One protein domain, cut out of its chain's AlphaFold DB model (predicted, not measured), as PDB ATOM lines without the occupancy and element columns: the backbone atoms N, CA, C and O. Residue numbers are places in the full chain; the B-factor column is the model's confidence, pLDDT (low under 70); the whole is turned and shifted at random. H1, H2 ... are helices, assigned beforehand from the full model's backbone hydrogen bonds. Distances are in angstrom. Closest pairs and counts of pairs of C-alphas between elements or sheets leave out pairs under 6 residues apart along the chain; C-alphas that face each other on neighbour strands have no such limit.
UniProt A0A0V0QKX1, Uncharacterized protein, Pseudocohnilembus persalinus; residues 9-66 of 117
ATOM      1  N   ILE A   9      77.081 167.296 122.537       81.19
ATOM      2  CA  ILE A   9      77.316 168.605 123.150       81.19
ATOM      3  C   ILE A   9      78.773 169.043 123.015       81.19
ATOM      4  O   ILE A   9      79.715 168.260 123.165       81.19
ATOM      5  N   ILE A  10      78.970 170.346 122.830       80.94
ATOM      6  CA  ILE A  10      80.295 170.961 122.883       80.94
ATOM      7  C   ILE A  10      80.616 171.307 124.344       80.94
ATOM      8  O   ILE A  10      80.088 172.268 124.909       80.94
ATOM      9  N   LYS A  11      81.505 170.533 124.985       79.75
ATOM     10  CA  LYS A  11      81.985 170.842 126.346       79.75
ATOM     11  C   LYS A  11      82.779 172.157 126.356       79.75
ATOM     12  O   LYS A  11      83.586 172.398 125.462       79.75
ATOM     13  N   ASN A  12      82.611 172.952 127.420       88.44
ATOM     14  CA  ASN A  12      83.320 174.221 127.645       88.44
ATOM     15  C   ASN A  12      83.101 175.285 126.546       88.44
ATOM     16  O   ASN A  12      84.014 176.064 126.271       88.44
ATOM     17  N   PHE A  13      81.904 175.348 125.949       88.88
ATOM     18  CA  PHE A  13      81.586 176.258 124.840       88.88
ATOM     19  C   PHE A  13      82.030 177.715 125.079       88.88
ATOM     20  O   PHE A  13      82.757 178.263 124.256       88.88
ATOM     21  N   ASP A  14      81.736 178.307 126.244       92.62
ATOM     22  CA  ASP A  14      82.149 179.689 126.563       92.62
ATOM     23  C   ASP A  14      83.672 179.897 126.531       92.62
ATOM     24  O   ASP A  14      84.168 180.972 126.188       92.62
ATOM     25  N   LYS A  15      84.444 178.880 126.937       94.50
ATOM     26  CA  LYS A  15      85.911 178.937 126.906       94.50
ATOM     27  C   LYS A  15      86.426 178.773 125.481       94.50
ATOM     28  O   LYS A  15      87.367 179.469 125.118       94.50
ATOM     29  N   ILE A  16      85.801 177.894 124.692       93.38
ATOM     30  CA  ILE A  16      86.121 177.709 123.271       93.38
ATOM     31  C   ILE A  16      85.883 179.018 122.527       93.38
ATOM     32  O   ILE A  16      86.795 179.493 121.866       93.38
ATOM     33  N   GLN A  17      84.726 179.655 122.713       94.56
ATOM     34  CA  GLN A  17      84.403 180.926 122.066       94.56
ATOM     35  C   GLN A  17      85.434 182.017 122.399       94.56
ATOM     36  O   GLN A  17      85.940 182.690 121.504       94.56
ATOM     37  N   LYS A  18      85.834 182.140 123.670       96.25
ATOM     38  CA  LYS A  18      86.904 183.069 124.075       96.25
ATOM     39  C   LYS A  18      88.250 182.745 123.434       96.25
ATOM     40  O   LYS A  18      89.026 183.659 123.167       96.25
ATOM     41  N   GLU A  19      88.566 181.470 123.238       95.75
ATOM     42  CA  GLU A  19      89.810 181.055 122.594       95.75
ATOM     43  C   GLU A  19      89.772 181.315 121.080       95.75
ATOM     44  O   GLU A  19      90.753 181.814 120.534       95.75
ATOM     45  N   MET A  20      88.623 181.106 120.426       96.25
ATOM     46  CA  MET A  20      88.408 181.482 119.024       96.25
ATOM     47  C   MET A  20      88.673 182.976 118.812       96.25
ATOM     48  O   MET A  20      89.493 183.335 117.971       96.25
ATOM     49  N   GLU A  21      88.095 183.847 119.649       96.75
ATOM     50  CA  GLU A  21      88.331 185.298 119.578       96.75
ATOM     51  C   GLU A  21      89.815 185.676 119.734       96.75
ATOM     52  O   GLU A  21      90.279 186.669 119.166       96.75
ATOM     53  N   LYS A  22      90.588 184.926 120.535       96.00
ATOM     54  CA  LYS A  22      92.037 185.152 120.667       96.00
ATOM     55  C   LYS A  22      92.778 184.755 119.395       96.00
ATOM     56  O   LYS A  22      93.652 185.504 118.968       96.00
ATOM     57  N   ILE A  23      92.439 183.609 118.807       94.81
ATOM     58  CA  ILE A  23      93.056 183.102 117.574       94.81
ATOM     59  C   ILE A  23      92.727 184.032 116.399       94.81
ATOM     60  O   ILE A  23      93.620 184.403 115.639       94.81
ATOM     61  N   GLU A  24      91.482 184.500 116.288       94.75
ATOM     62  CA  GLU A  24      91.061 185.464 115.263       94.75
ATOM     63  C   GLU A  24      91.885 186.757 115.302       94.75
ATOM     64  O   GLU A  24      92.296 187.275 114.258       94.75
ATOM     65  N   LYS A  25      92.204 187.257 116.504       96.25
ATOM     66  CA  LYS A  25      93.037 188.459 116.687       96.25
ATOM     67  C   LYS A  25      94.475 188.283 116.201       96.25
ATOM     68  O   LYS A  25      95.092 189.284 115.837       96.25
ATOM     69  N   GLN A  26      94.991 187.053 116.147       94.38
ATOM     70  CA  GLN A  26      96.317 186.760 115.586       94.38
ATOM     71  C   GLN A  26      96.347 186.883 114.058       94.38
ATOM     72  O   GLN A  26      97.419 186.998 113.471       94.38
ATOM     73  N   LYS A  27      95.174 186.899 113.404       93.50
ATOM     74  CA  LYS A  27      95.030 187.040 111.948       93.50
ATOM     75  C   LYS A  27      95.812 185.995 111.144       93.50
ATOM     76  O   LYS A  27      96.255 186.294 110.036       93.50
ATOM     77  N   TYR A  28      95.929 184.772 111.662       95.19
ATOM     78  CA  TYR A  28      96.541 183.669 110.920       95.19
ATOM     79  C   TYR A  28      95.880 183.473 109.554       95.19
ATOM     80  O   TYR A  28      94.668 183.665 109.400       95.19
ATOM     81  N   THR A  29      96.669 183.097 108.555       96.19
ATOM     82  CA  THR A  29      96.160 182.634 107.264       96.19
ATOM     83  C   THR A  29      95.583 181.227 107.402       96.19
ATOM     84  O   THR A  29      95.819 180.531 108.388       96.19
ATOM     85  N   LEU A  30      94.813 180.797 106.404       95.31
ATOM     86  CA  LEU A  30      94.262 179.446 106.372       95.31
ATOM     87  C   LEU A  30      95.370 178.378 106.402       95.31
ATOM     88  O   LEU A  30      95.291 177.433 107.178       95.31
ATOM     89  N   GLU A  31      96.439 178.588 105.634       95.62
ATOM     90  CA  GLU A  31      97.627 177.726 105.625       95.62
ATOM     91  C   GLU A  31      98.314 177.673 106.999       95.62
ATOM     92  O   GLU A  31      98.635 176.599 107.490       95.62
ATOM     93  N   GLN A  32      98.459 178.814 107.682       96.25
ATOM     94  CA  GLN A  32      99.037 178.846 109.029       96.25
ATOM     95  C   GLN A  32      98.196 178.068 110.048       96.25
ATOM     96  O   GLN A  32      98.757 177.398 110.908       96.25
ATOM     97  N   LEU A  33      96.865 178.135 109.957       96.44
ATOM     98  CA  LEU A  33      95.979 177.374 110.843       96.44
ATOM     99  C   LEU A  33      96.096 175.864 110.603       96.44
ATOM    100  O   LEU A  33      96.115 175.103 111.568       96.44
ATOM    101  N   LYS A  34      96.226 175.434 109.341       95.06
ATOM    102  CA  LYS A  34      96.505 174.029 109.010       95.06
ATOM    103  C   LYS A  34      97.840 173.579 109.592       95.06
ATOM    104  O   LYS A  34      97.866 172.579 110.297       95.06
ATOM    105  N   ASN A  35      98.897 174.369 109.411       94.94
ATOM    106  CA  ASN A  35     100.220 174.051 109.951       94.94
ATOM    107  C   ASN A  35     100.195 173.917 111.484       94.94
ATOM    108  O   ASN A  35     100.753 172.971 112.024       94.94
ATOM    109  N   ILE A  36      99.468 174.796 112.189       94.81
ATOM    110  CA  ILE A  36      99.286 174.696 113.649       94.81
ATOM    111  C   ILE A  36      98.643 173.356 114.046       94.81
ATOM    112  O   ILE A  36      99.017 172.771 115.061       94.81
ATOM    113  N   LEU A  37      97.662 172.870 113.283       93.00
ATOM    114  CA  LEU A  37      97.030 171.571 113.535       93.00
ATOM    115  C   LEU A  37      97.976 170.409 113.197       93.00
ATOM    116  O   LEU A  37      98.068 169.458 113.975       93.00
ATOM    117  N   GLU A  38      98.717 170.503 112.095       92.00
ATOM    118  CA  GLU A  38      99.694 169.498 111.663       92.00
ATOM    119  C   GLU A  38     100.861 169.345 112.643       92.00
ATOM    120  O   GLU A  38     101.239 168.217 112.961       92.00
ATOM    121  N   ASP A  39     101.363 170.441 113.216       93.12
ATOM    122  CA  ASP A  39     102.376 170.414 114.279       93.12
ATOM    123  C   ASP A  39     101.858 169.684 115.533       93.12
ATOM    124  O   ASP A  39     102.609 169.084 116.307       93.12
ATOM    125  N   GLN A  40     100.536 169.670 115.712       90.62
ATOM    126  CA  GLN A  40      99.853 168.871 116.719       90.62
ATOM    127  C   GLN A  40      99.439 167.491 116.195       90.62
ATOM    128  O   GLN A  40      98.681 166.812 116.868       90.62
ATOM    129  N   ASN A  41      99.902 167.002 115.048       87.56
ATOM    130  CA  ASN A  41      99.448 165.732 114.458       87.56
ATOM    131  C   ASN A  41      97.907 165.616 114.382       87.56
ATOM    132  O   ASN A  41      97.339 164.539 114.586       87.56
ATOM    133  N   ILE A  42      97.218 166.738 114.161       87.88
ATOM    134  CA  ILE A  42      95.769 166.803 113.981       87.88
ATOM    135  C   ILE A  42      95.502 167.058 112.504       87.88
ATOM    136  O   ILE A  42      95.983 168.030 111.933       87.88
ATOM    137  N   VAL A  43      94.678 166.208 111.899       85.81
ATOM    138  CA  VAL A  43      94.205 166.428 110.531       85.81
ATOM    139  C   VAL A  43      93.132 167.535 110.542       85.81
ATOM    140  O   VAL A  43      92.163 167.410 111.313       85.81
ATOM    141  N   PRO A  44      93.282 168.585 109.714       88.19
ATOM    142  CA  PRO A  44      92.303 169.660 109.566       88.19
ATOM    143  C   PRO A  44      90.890 169.149 109.261       88.19
ATOM    144  O   PRO A  44      90.721 168.186 108.518       88.19
ATOM    145  N   LEU A  45      89.871 169.782 109.849       82.62
ATOM    146  CA  LEU A  45      88.463 169.472 109.562       82.62
ATOM    147  C   LEU A  45      88.015 169.943 108.177       82.62
ATOM    148  O   LEU A  45      87.129 169.335 107.589       82.62
ATOM    149  N   SER A  46      88.625 171.013 107.674       83.56
ATOM    150  CA  SER A  46      88.296 171.592 106.380       83.56
ATOM    151  C   SER A  46      89.544 172.093 105.671       83.56
ATOM    152  O   SER A  46      90.520 172.527 106.290       83.56
ATOM    153  N   ASP A  47      89.494 172.047 104.343       86.19
ATOM    154  CA  ASP A  47      90.562 172.548 103.501       86.19
ATOM    155  C   ASP A  47      90.438 174.026 103.132       86.19
ATOM    156  O   ASP A  47      91.433 174.621 102.711       86.19
ATOM    157  N   ASP A  48      89.265 174.625 103.301       90.38
ATOM    158  CA  ASP A  48      88.933 175.961 102.801       90.38
ATOM    159  C   ASP A  48      88.101 176.807 103.783       90.38
ATOM    160  O   ASP A  48      87.979 178.020 103.597       90.38
ATOM    161  N   ASN A  49      87.610 176.219 104.880       93.56
ATOM    162  CA  ASN A  49      86.848 176.917 105.906       93.56
ATOM    163  C   ASN A  49      87.722 177.299 107.107       93.56
ATOM    164  O   ASN A  49      88.025 176.502 107.996       93.56
ATOM    165  N   LYS A  50      88.092 178.579 107.157       94.56
ATOM    166  CA  LYS A  50      88.917 179.146 108.226       94.56
ATOM    167  C   LYS A  50      88.266 179.035 109.611       94.56
ATOM    168  O   LYS A  50      88.971 178.764 110.583       94.56
ATOM    169  N   ASP A  51      86.957 179.244 109.702       94.31
ATOM    170  CA  ASP A  51      86.244 179.294 110.981       94.31
ATOM    171  C   ASP A  51      86.170 177.902 111.620       94.31
ATOM    172  O   ASP A  51      86.331 177.766 112.834       94.31
ATOM    173  N   GLU A  52      86.039 176.854 110.801       92.00
ATOM    174  CA  GLU A  52      86.118 175.462 111.257       92.00
ATOM    175  C   GLU A  52      87.502 175.115 111.814       92.00
ATOM    176  O   GLU A  52      87.598 174.480 112.866       92.00
ATOM    177  N   LEU A  53      88.580 175.585 111.174       94.38
ATOM    178  CA  LEU A  53      89.942 175.389 111.682       94.38
ATOM    179  C   LEU A  53      90.173 176.129 113.002       94.38
ATOM    180  O   LEU A  53      90.751 175.569 113.935       94.38
ATOM    181  N   ILE A  54      89.695 177.372 113.112       96.31
ATOM    182  CA  ILE A  54      89.779 178.153 114.353       96.31
ATOM    183  C   ILE A  54      89.005 177.453 115.471       96.31
ATOM    184  O   ILE A  54      89.533 177.299 116.575       96.31
ATOM    185  N   PHE A  55      87.784 176.995 115.188       94.06
ATOM    186  CA  PHE A  55      86.976 176.235 116.136       94.06
ATOM    187  C   PHE A  55      87.691 174.953 116.580       94.06
ATOM    188  O   PHE A  55      87.756 174.678 117.778       94.06
ATOM    189  N   GLN A  56      88.288 174.203 115.648       92.31
ATOM    190  CA  GLN A  56      89.029 172.976 115.943       92.31
ATOM    191  C   GLN A  56      90.233 173.236 116.859       92.31
ATOM    192  O   GLN A  56      90.402 172.541 117.865       92.31
ATOM    193  N   ILE A  57      91.044 174.256 116.557       94.75
ATOM    194  CA  ILE A  57      92.195 174.652 117.384       94.75
ATOM    195  C   ILE A  57      91.721 175.081 118.776       94.75
ATOM    196  O   ILE A  57      92.247 174.604 119.780       94.75
ATOM    197  N   ALA A  58      90.700 175.938 118.854       94.94
ATOM    198  CA  ALA A  58      90.139 176.405 120.120       94.94
ATOM    199  C   ALA A  58      89.593 175.245 120.967       94.94
ATOM    200  O   ALA A  58      89.854 175.167 122.170       94.94
ATOM    201  N   GLN A  59      88.877 174.308 120.343       92.50
ATOM    202  CA  GLN A  59      88.361 173.117 121.007       92.50
ATOM    203  C   GLN A  59      89.499 172.258 121.567       92.50
ATOM    204  O   GLN A  59      89.419 171.837 122.721       92.50
ATOM    205  N   CYS A  60      90.568 172.050 120.795       92.44
ATOM    206  CA  CYS A  60      91.733 171.273 121.216       92.44
ATOM    207  C   CYS A  60      92.530 171.955 122.337       92.44
ATOM    208  O   CYS A  60      92.940 171.283 123.282       92.44
ATOM    209  N   LYS A  61      92.697 173.282 122.286       94.12
ATOM    210  CA  LYS A  61      93.334 174.065 123.358       94.12
ATOM    211  C   LYS A  61      92.559 173.991 124.676       94.12
ATOM    212  O   LYS A  61      93.158 173.935 125.744       94.12
ATOM    213  N   VAL A  62      91.225 173.991 124.619       93.00
ATOM    214  CA  VAL A  62      90.373 174.024 125.820       93.00
ATOM    215  C   VAL A  62      90.117 172.637 126.405       93.00
ATOM    216  O   VAL A  62      90.099 172.479 127.626       93.00
ATOM    217  N   ASN A  63      89.866 171.641 125.556       88.38
ATOM    218  CA  ASN A  63      89.420 170.311 125.978       88.38
ATOM    219  C   ASN A  63      90.508 169.240 125.889       88.38
ATOM    220  O   ASN A  63      90.198 168.066 126.116       88.38
ATOM    221  N   ASN A  64      91.748 169.635 125.593       90.81
ATOM    222  CA  ASN A  64      92.805 168.754 125.112       90.81
ATOM    223  C   ASN A  64      92.437 168.097 123.771       90.81
ATOM    224  O   ASN A  64      91.308 168.155 123.279       90.81
ATOM    225  N   ILE A  65      93.427 167.477 123.151       90.62
ATOM    226  CA  ILE A  65      93.323 166.850 121.843       90.62
ATOM    227  C   ILE A  65      92.671 165.484 122.025       90.62
ATOM    228  O   ILE A  65      93.227 164.586 122.665       90.62
ATOM    229  N   ILE A  66      91.472 165.345 121.470       87.75
ATOM    230  CA  ILE A  66      90.722 164.092 121.453       87.75
ATOM    231  C   ILE A  66      91.198 163.285 120.235       87.75
ATOM    232  O   ILE A  66      91.193 163.821 119.126       87.75
TER     233      ILE A  66
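AT A GLANCE: This is residues 9 to 66 of the 117 residues of an uncharacterized protein of Pseudocohnilembus persalinus (UniProt A0A0V0QKX1). Three helices make a small body in which H3 is the shared partner: H1 crosses it steeply, and H2 packs on it from another side, running the same way at a shallow tilt. The printed part has 58 residues with three named helices, H1, H2 and H3 in chain order, and no named strand; the class is all helix. It is compact, with a radius of gyration of the C-alphas of 10.5 A and spans of 26 by 24 by 17 A.

HOW THE PARTS SIT: H1, residues 13 to 26, touches H3, residues 50 to 63, at a steep tilt of 55 degrees, opposite ways; the closest C-alphas, of Ile 16 and Ala 58, are 5.3 A apart. H2, residues 30 to 39, touches H3 at a shallow tilt of 31 degrees, the same way; the closest C-alphas, of Leu 30 and Lys 50, are 5.7 A apart. H1 and H2 are apart. In H1, H2 and H3 every O i to N i+4 pair is within hydrogen-bond range.

IN THESE COORDINATES: H1 begins at C-alpha 13 (81.586, 176.258, 124.840) and is 20.3 A long. H2 is 14.5 A long. H3, 19.8 A, ends at C-alpha 63 (89.420, 170.311, 125.978).

THE WHOLE: The C-alphas farthest apart, of Ile 9 and Thr 29, are 28.4 A apart. The printed part has no cut. H1 to H2 is a tight link, H2 to H3 a short one. No printed residue is under pLDDT 70.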